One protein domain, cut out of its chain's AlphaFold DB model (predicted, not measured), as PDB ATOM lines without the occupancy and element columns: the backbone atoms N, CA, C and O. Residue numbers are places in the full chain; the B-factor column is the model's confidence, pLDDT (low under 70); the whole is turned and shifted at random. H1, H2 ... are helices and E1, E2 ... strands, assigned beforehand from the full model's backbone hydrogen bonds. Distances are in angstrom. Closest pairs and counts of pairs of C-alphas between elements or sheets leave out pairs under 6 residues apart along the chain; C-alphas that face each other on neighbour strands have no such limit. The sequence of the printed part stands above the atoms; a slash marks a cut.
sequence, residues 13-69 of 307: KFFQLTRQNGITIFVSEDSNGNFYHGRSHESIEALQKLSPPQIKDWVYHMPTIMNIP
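What this domain is: This is residues 13 to 69 of the 307 residues of the protein "Protein kinase domain-containing protein" of Massarina eburnea CBS 473.64 (UniProt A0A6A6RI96). A twisted wall of three antiparallel strands, E1, E2 and E3, has the short helix H1 packed on it, while the longer helix H2 stands off from the strands. After H2, residues 62 to 69 fold back past the E3 edge of the wall. The printed part has 57 residues with three named strands and then two named helices, in the order E1 E2 E3 H1 H2; the sheet's order is E1 - E2 - E3, and the class is mixed, helices and strands. The whole is compact, with a radius of gyration of the C-alphas of 10.5 A and spans of 31 by 21 by 21 A.

Where its parts are: Start at C-alpha 13, at (53.594, -17.409, -69.779), where E1 begins; it takes residues 13 to 20, is 20.4 A long and bends by 59 degrees at residue 17. E2, residues 23 to 30, runs 21.4 A. E3, residues 35 to 40, runs 16.2 A and ends at C-alpha 40, at (58.007, -6.263, -78.138). Look next at H1, residues 44 to 47, which spans 5.0 A. H2, residues 52 to 61, covers 14.3 A and ends at C-alpha 61, at (60.701, -12.266, -87.319).

How they stand to each other: Begin with the sheet, a meander, each strand the antiparallel neighbour of the one before. E1 and E2 form a hairpin at 163 degrees between their directions; find N 15 and O 27 at 2.7 A, within hydrogen-bond range. E2 and E3 form another hairpin at 155 degrees, with N 24 and O 40 at 2.7 A, within hydrogen-bond range. E1 and E3 are the edge strands. H1 is on the sheet at a height of 7.0 A, only just over none of the strands, with 2 of its C-alphas falling on E2. Its closest C-alphas to E1 are those of Gln 16 and Ile 44, 6.2 A apart. H2 is only just not on the sheet, with 4 pairs of C-alphas within 10 A, and it is apart from E1, E2 and E3. H1 and H2 are only just apart, their closest C-alphas at 8.5 A. In H2 every O i to N i+4 pair is within hydrogen-bond range; H1 is too short for such a pair, and its 1 pair of O i and N i+3 is within range.

The domain as a whole: The two C-alphas farthest apart are those of Asn 21 and Asn 32, at 31.7 A. Residues 13 to 69 are printed without a cut, and the links from E1 to E2, E2 to E3, E3 to H1 and H1 to H2 are tight. The mean pLDDT of the printed part is 80.4; look at residues 59 to 69 for the 11 residues under 70, where the model's confidence is low.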
ATOM      1  N   LYS A  13      53.788 -18.439 -70.794       88.62
ATOM      2  CA  LYS A  13      53.594 -17.409 -69.779       88.62
ATOM      3  C   LYS A  13      54.636 -16.323 -69.989       88.62
ATOM      4  O   LYS A  13      55.825 -16.610 -70.040       88.62
ATOM      5  N   PHE A  14      54.197 -15.076 -70.116       88.19
ATOM      6  CA  PHE A  14      55.085 -13.937 -70.335       88.19
ATOM      7  C   PHE A  14      55.233 -13.106 -69.059       88.19
ATOM      8  O   PHE A  14      54.243 -12.772 -68.403       88.19
ATOM      9  N   PHE A  15      56.472 -12.722 -68.767       84.62
ATOM     10  CA  PHE A  15      56.888 -11.917 -67.629       84.62
ATOM     11  C   PHE A  15      57.571 -10.644 -68.112       84.62
ATOM     12  O   PHE A  15      58.616 -10.692 -68.762       84.62
ATOM     13  N   GLN A  16      57.005  -9.486 -67.785       86.62
ATOM     14  CA  GLN A  16      57.638  -8.213 -68.103       86.62
ATOM     15  C   GLN A  16      58.821  -7.975 -67.162       86.62
ATOM     16  O   GLN A  16      58.641  -7.882 -65.951       86.62
ATOM     17  N   LEU A  17      60.017  -7.813 -67.727       81.62
ATOM     18  CA  LEU A  17      61.173  -7.314 -66.989       81.62
ATOM     19  C   LEU A  17      61.090  -5.798 -66.857       81.62
ATOM     20  O   LEU A  17      61.177  -5.259 -65.766       81.62
ATOM     21  N   THR A  18      60.889  -5.101 -67.974       83.38
ATOM     22  CA  THR A  18      60.742  -3.643 -67.998       83.38
ATOM     23  C   THR A  18      59.961  -3.211 -69.233       83.38
ATOM     24  O   THR A  18      59.902  -3.945 -70.220       83.38
ATOM     25  N   ARG A  19      59.361  -2.020 -69.202       85.62
ATOM     26  CA  ARG A  19      58.748  -1.392 -70.376       85.62
ATOM     27  C   ARG A  19      59.262   0.035 -70.493       85.62
ATOM     28  O   ARG A  19      59.025   0.851 -69.610       85.62
ATOM     29  N   GLN A  20      59.983   0.328 -71.569       81.50
ATOM     30  CA  GLN A  20      60.605   1.634 -71.800       81.50
ATOM     31  C   GLN A  20      60.357   2.082 -73.236       81.50
ATOM     32  O   GLN A  20      60.542   1.301 -74.166       81.50
ATOM     33  N   ASN A  21      59.927   3.335 -73.419       84.50
ATOM     34  CA  ASN A  21      59.646   3.927 -74.734       84.50
ATOM     35  C   ASN A  21      58.716   3.059 -75.604       84.50
ATOM     36  O   ASN A  21      58.953   2.859 -76.792       84.50
ATOM     37  N   GLY A  22      57.682   2.480 -74.984       86.25
ATOM     38  CA  GLY A  22      56.731   1.590 -75.656       86.25
ATOM     39  C   GLY A  22      57.267   0.193 -75.983       86.25
ATOM     40  O   GLY A  22      56.534  -0.592 -76.571       86.25
ATOM     41  N   ILE A  23      58.501  -0.140 -75.593       86.88
ATOM     42  CA  ILE A  23      59.101  -1.464 -75.787       86.88
ATOM     43  C   ILE A  23      59.035  -2.245 -74.473       86.88
ATOM     44  O   ILE A  23      59.678  -1.873 -73.492       86.88
ATOM     45  N   THR A  24      58.285  -3.344 -74.459       87.25
ATOM     46  CA  THR A  24      58.320  -4.386 -73.428       87.25
ATOM     47  C   THR A  24      59.550  -5.249 -73.625       87.25
ATOM     48  O   THR A  24      59.738  -5.839 -74.685       87.25
ATOM     49  N   ILE A  25      60.352  -5.382 -72.582       83.69
ATOM     50  CA  ILE A  25      61.396  -6.393 -72.473       83.69
ATOM     51  C   ILE A  25      60.858  -7.457 -71.541       83.69
ATOM     52  O   ILE A  25      60.430  -7.146 -70.426       83.69
ATOM     53  N   PHE A  26      60.849  -8.698 -72.001       84.25
ATOM     54  CA  PHE A  26      60.207  -9.782 -71.282       84.25
ATOM     55  C   PHE A  26      61.060 -11.040 -71.279       84.25
ATOM     56  O   PHE A  26      61.960 -11.218 -72.104       84.25
ATOM     57  N   VAL A  27      60.708 -11.914 -70.351       82.38
ATOM     58  CA  VAL A  27      61.061 -13.324 -70.351       82.38
ATOM     59  C   VAL A  27      59.764 -14.112 -70.506       82.38
ATOM     60  O   VAL A  27      58.742 -13.696 -69.968       82.38
ATOM     61  N   SER A  28      59.756 -15.203 -71.261       85.31
ATOM     62  CA  SER A  28      58.626 -16.127 -71.301       85.31
ATOM     63  C   SER A  28      59.054 -17.539 -70.946       85.31
ATOM     64  O   SER A  28      60.171 -17.949 -71.241       85.31
ATOM     65  N   GLU A  29      58.155 -18.252 -70.287       85.12
ATOM     66  CA  GLU A  29      58.279 -19.661 -69.935       85.12
ATOM     67  C   GLU A  29      57.263 -20.442 -70.760       85.12
ATOM     68  O   GLU A  29      56.092 -20.054 -70.808       85.12
ATOM     69  N   ASP A  30      57.694 -21.509 -71.422       86.50
ATOM     70  CA  ASP A  30      56.768 -22.431 -72.068       86.50
ATOM     71  C   ASP A  30      56.271 -23.527 -71.111       86.50
ATOM     72  O   ASP A  30      56.822 -23.747 -70.032       86.50
ATOM     73  N   SER A  31      55.234 -24.267 -71.506       87.06
ATOM     74  CA  SER A  31      54.690 -25.380 -70.713       87.06
ATOM     75  C   SER A  31      55.667 -26.544 -70.490       87.06
ATOM     76  O   SER A  31      55.363 -27.444 -69.710       87.06
ATOM     77  N   ASN A  32      56.821 -26.544 -71.162       82.25
ATOM     78  CA  ASN A  32      57.893 -27.519 -70.981       82.25
ATOM     79  C   ASN A  32      58.991 -27.005 -70.025       82.25
ATOM     80  O   ASN A  32      59.969 -27.715 -69.787       82.25
ATOM     81  N   GLY A  33      58.847 -25.790 -69.482       76.81
ATOM     82  CA  GLY A  33      59.815 -25.150 -68.590       76.81
ATOM     83  C   GLY A  33      61.015 -24.523 -69.307       76.81
ATOM     84  O   GLY A  33      62.026 -24.230 -68.663       76.81
ATOM     85  N   ASN A  34      60.953 -24.327 -70.629       77.12
ATOM     86  CA  ASN A  34      61.979 -23.593 -71.366       77.12
ATOM     87  C   ASN A  34      61.758 -22.091 -71.229       77.12
ATOM     88  O   ASN A  34      60.625 -21.610 -71.263       77.12
ATOM     89  N   PHE A  35      62.864 -21.355 -71.132       76.94
ATOM     90  CA  PHE A  35      62.846 -19.911 -70.982       76.94
ATOM     91  C   PHE A  35      63.347 -19.217 -72.242       76.94
ATOM     92  O   PHE A  35      64.345 -19.595 -72.861       76.94
ATOM     93  N   TYR A  36      62.647 -18.145 -72.573       78.25
ATOM     94  CA  TYR A  36      62.904 -17.284 -73.710       78.25
ATOM     95  C   TYR A  36      62.966 -15.849 -73.226       78.25
ATOM     96  O   TYR A  36      62.344 -15.493 -72.231       78.25
ATOM     97  N   HIS A  37      63.681 -14.992 -73.940       78.31
ATOM     98  CA  HIS A  37      63.622 -13.559 -73.699       78.31
ATOM     99  C   HIS A  37      63.427 -12.820 -75.014       78.31
ATOM    100  O   HIS A  37      63.823 -13.298 -76.075       78.31
ATOM    101  N   GLY A  38      62.802 -11.651 -74.949       80.19
ATOM    102  CA  GLY A  38      62.456 -10.903 -76.148       80.19
ATOM    103  C   GLY A  38      62.134  -9.443 -75.877       80.19
ATOM    104  O   GLY A  38      62.118  -8.975 -74.733       80.19
ATOM    105  N   ARG A  39      61.901  -8.710 -76.969       85.06
ATOM    106  CA  ARG A  39      61.518  -7.296 -76.961       85.06
ATOM    107  C   ARG A  39      60.319  -7.099 -77.874       85.06
ATOM    108  O   ARG A  39      60.396  -7.476 -79.033       85.06
ATOM    109  N   SER A  40      59.240  -6.502 -77.379       86.81
ATOM    110  CA  SER A  40      58.007  -6.263 -78.138       86.81
ATOM    111  C   SER A  40      57.526  -4.828 -78.002       86.81
ATOM    112  O   SER A  40      57.693  -4.236 -76.943       86.81
ATOM    113  N   HIS A  41      56.863  -4.286 -79.020       89.75
ATOM    114  CA  HIS A  41      56.053  -3.073 -78.848       89.75
ATOM    115  C   HIS A  41      54.732  -3.359 -78.109       89.75
ATOM    116  O   HIS A  41      54.181  -2.488 -77.425       89.75
ATOM    117  N   GLU A  42      54.272  -4.609 -78.165       91.38
ATOM    118  CA  GLU A  42      53.084  -5.083 -77.466       91.38
ATOM    119  C   GLU A  42      53.264  -5.033 -75.949       91.38
ATOM    120  O   GLU A  42      54.371  -5.189 -75.418       91.38
ATOM    121  N   SER A  43      52.163  -4.805 -75.235       91.81
ATOM    122  CA  SER A  43      52.140  -4.935 -73.779       91.81
ATOM    123  C   SER A  43      52.219  -6.404 -73.359       91.81
ATOM    124  O   SER A  43      52.008  -7.309 -74.171       91.81
ATOM    125  N   ILE A  44      52.499  -6.664 -72.082       89.81
ATOM    126  CA  ILE A  44      52.547  -8.040 -71.581       89.81
ATOM    127  C   ILE A  44      51.176  -8.729 -71.677       89.81
ATOM    128  O   ILE A  44      51.104  -9.915 -71.982       89.81
ATOM    129  N   GLU A  45      50.084  -7.980 -71.517       93.12
ATOM    130  CA  GLU A  45      48.708  -8.471 -71.648       93.12
ATOM    131  C   GLU A  45      48.362  -8.834 -73.094       93.12
ATOM    132  O   GLU A  45      47.594  -9.765 -73.328       93.12
ATOM    133  N   ALA A  46      48.904  -8.097 -74.066       92.56
ATOM    134  CA  ALA A  46      48.765  -8.423 -75.480       92.56
ATOM    135  C   ALA A  46      49.599  -9.661 -75.840       92.56
ATOM    136  O   ALA A  46      49.083 -10.571 -76.485       92.56
ATOM    137  N   LEU A  47      50.838  -9.749 -75.340       90.50
ATOM    138  CA  LEU A  47      51.700 -10.924 -75.521       90.50
ATOM    139  C   LEU A  47      51.069 -12.201 -74.948       90.50
ATOM    140  O   LEU A  47      51.093 -13.237 -75.603       90.50
ATOM    141  N   GLN A  48      50.436 -12.129 -73.773       91.50
ATOM    142  CA  GLN A  48      49.764 -13.284 -73.163       91.50
ATOM    143  C   GLN A  48      48.540 -13.792 -73.944       91.50
ATOM    144  O   GLN A  48      48.077 -14.899 -73.682       91.50
ATOM    145  N   LYS A  49      48.008 -13.016 -74.894       92.94
ATOM    146  CA  LYS A  49      46.877 -13.425 -75.744       92.94
ATOM    147  C   LYS A  49      47.311 -14.087 -77.052       92.94
ATOM    148  O   LYS A  49      46.448 -14.519 -77.815       92.94
ATOM    149  N   LEU A  50      48.613 -14.138 -77.339       89.19
ATOM    150  CA  LEU A  50      49.117 -14.749 -78.563       89.19
ATOM    151  C   LEU A  50      48.959 -16.273 -78.513       89.19
ATOM    152  O   LEU A  50      49.283 -16.920 -77.520       89.19
ATOM    153  N   SER A  51      48.488 -16.848 -79.616       88.50
ATOM    154  CA  SER A  51      48.483 -18.296 -79.828       88.50
ATOM    155  C   SER A  51      49.891 -18.822 -80.150       88.50
ATOM    156  O   SER A  51      50.729 -18.058 -80.638       88.50
ATOM    157  N   PRO A  52      50.175 -20.123 -79.955       84.50
ATOM    158  CA  PRO A  52      51.492 -20.690 -80.257       84.50
ATOM    159  C   PRO A  52      51.975 -20.447 -81.702       84.50
ATOM    160  O   PRO A  52      53.131 -20.054 -81.859       84.50
ATOM    161  N   PRO A  53      51.129 -20.547 -82.754       84.62
ATOM    162  CA  PRO A  53      51.534 -20.171 -84.112       84.62
ATOM    163  C   PRO A  53      51.902 -18.690 -84.250       84.62
ATOM    164  O   PRO A  53      52.881 -18.363 -84.910       84.62
ATOM    165  N   GLN A  54      51.167 -17.792 -83.583       86.00
ATOM    166  CA  GLN A  54      51.503 -16.365 -83.589       86.00
ATOM    167  C   GLN A  54      52.834 -16.112 -82.885       86.00
ATOM    168  O   GLN A  54      53.622 -15.313 -83.371       86.00
ATOM    169  N   ILE A  55      53.107 -16.801 -81.772       82.94
ATOM    170  CA  ILE A  55      54.393 -16.713 -81.068       82.94
ATOM    171  C   ILE A  55      55.515 -17.225 -81.969       82.94
ATOM    172  O   ILE A  55      56.549 -16.571 -82.054       82.94
ATOM    173  N   LYS A  56      55.306 -18.336 -82.681       78.25
ATOM    174  CA  LYS A  56      56.264 -18.869 -83.654       78.25
ATOM    175  C   LYS A  56      56.573 -17.855 -84.751       78.25
ATOM    176  O   LYS A  56      57.740 -17.529 -84.946       78.25
ATOM    177  N   ASP A  57      55.560 -17.312 -85.421       79.44
ATOM    178  CA  ASP A  57      55.753 -16.288 -86.457       79.44
ATOM    179  C   ASP A  57      56.503 -15.073 -85.895       79.44
ATOM    180  O   ASP A  57      57.431 -14.539 -86.504       79.44
ATOM    181  N   TRP A  58      56.165 -14.684 -84.669       75.38
ATOM    182  CA  TRP A  58      56.811 -13.585 -83.970       75.38
ATOM    183  C   TRP A  58      58.290 -13.870 -83.657       75.38
ATOM    184  O   TRP A  58      59.144 -13.009 -83.871       75.38
ATOM    185  N   VAL A  59      58.616 -15.094 -83.230       67.94
ATOM    186  CA  VAL A  59      59.987 -15.590 -83.026       67.94
ATOM    187  C   VAL A  59      60.776 -15.606 -84.329       67.94
ATOM    188  O   VAL A  59      61.934 -15.199 -84.343       67.94
ATOM    189  N   TYR A  60      60.159 -16.023 -85.433       64.00
ATOM    190  CA  TYR A  60      60.806 -16.061 -86.745       64.00
ATOM    191  C   TYR A  60      61.204 -14.674 -87.258       64.00
ATOM    192  O   TYR A  60      62.198 -14.543 -87.974       64.00
ATOM    193  N   HIS A  61      60.454 -13.638 -86.883       65.81
ATOM    194  CA  HIS A  61      60.701 -12.266 -87.319       65.81
ATOM    195  C   HIS A  61      61.498 -11.419 -86.311       65.81
ATOM    196  O   HIS A  61      61.912 -10.307 -86.642       65.81
ATOM    197  N   MET A  62      61.780 -11.946 -85.114       60.53
ATOM    198  CA  MET A  62      62.599 -11.300 -84.084       60.53
ATOM    199  C   MET A  62      63.916 -12.072 -83.877       60.53
ATOM    200  O   MET A  62      63.911 -13.143 -83.275       60.53
ATOM    201  N   PRO A  63      65.085 -11.522 -84.250       52.53
ATOM    202  CA  PRO A  63      66.371 -12.234 -84.199       52.53
ATOM    203  C   PRO A  63      66.923 -12.495 -82.779       52.53
ATOM    204  O   PRO A  63      68.107 -12.772 -82.624       52.53
ATOM    205  N   THR A  64      66.119 -12.349 -81.719       56.00
ATOM    206  CA  THR A  64      66.598 -12.319 -80.320       56.00
ATOM    207  C   THR A  64      65.946 -13.316 -79.374       56.00
ATOM    208  O   THR A  64      66.355 -13.360 -78.216       56.00
ATOM    209  N   ILE A  65      64.997 -14.141 -79.825       54.78
ATOM    210  CA  ILE A  65      64.461 -15.195 -78.959       54.78
ATOM    211  C   ILE A  65      65.447 -16.359 -78.930       54.78
ATOM    212  O   ILE A  65      65.553 -17.146 -79.867       54.78
ATOM    213  N   MET A  66      66.198 -16.439 -77.836       59.94
ATOM    214  CA  MET A  66      67.142 -17.519 -77.582       59.94
ATOM    215  C   MET A  66      66.567 -18.459 -76.534       59.94
ATOM    216  O   MET A  66      66.037 -18.019 -75.515       59.94
ATOM    217  N   ASN A  67      66.658 -19.757 -76.819       63.66
ATOM    218  CA  ASN A  67      66.338 -20.802 -75.862       63.66
ATOM    219  C   ASN A  67      67.466 -20.842 -74.825       63.66
ATOM    220  O   ASN A  67      68.575 -21.284 -75.138       63.66
ATOM    221  N   ILE A  68      67.200 -20.334 -73.625       61.97
ATOM    222  CA  ILE A  68      68.128 -20.444 -72.503       61.97
ATOM    223  C   ILE A  68      67.590 -21.567 -71.614       61.97
ATOM    224  O   ILE A  68      66.517 -21.404 -71.028       61.97
ATOM    225  N   PRO A  69      68.298 -22.707 -71.491       63.56
ATOM    226  CA  PRO A  69      67.866 -23.783 -70.610       63.56
ATOM    227  C   PRO A  69      67.622 -23.248 -69.198       63.56
ATOM    228  O   PRO A  69      68.460 -22.502 -68.682       63.56
TER     229      PRO A  69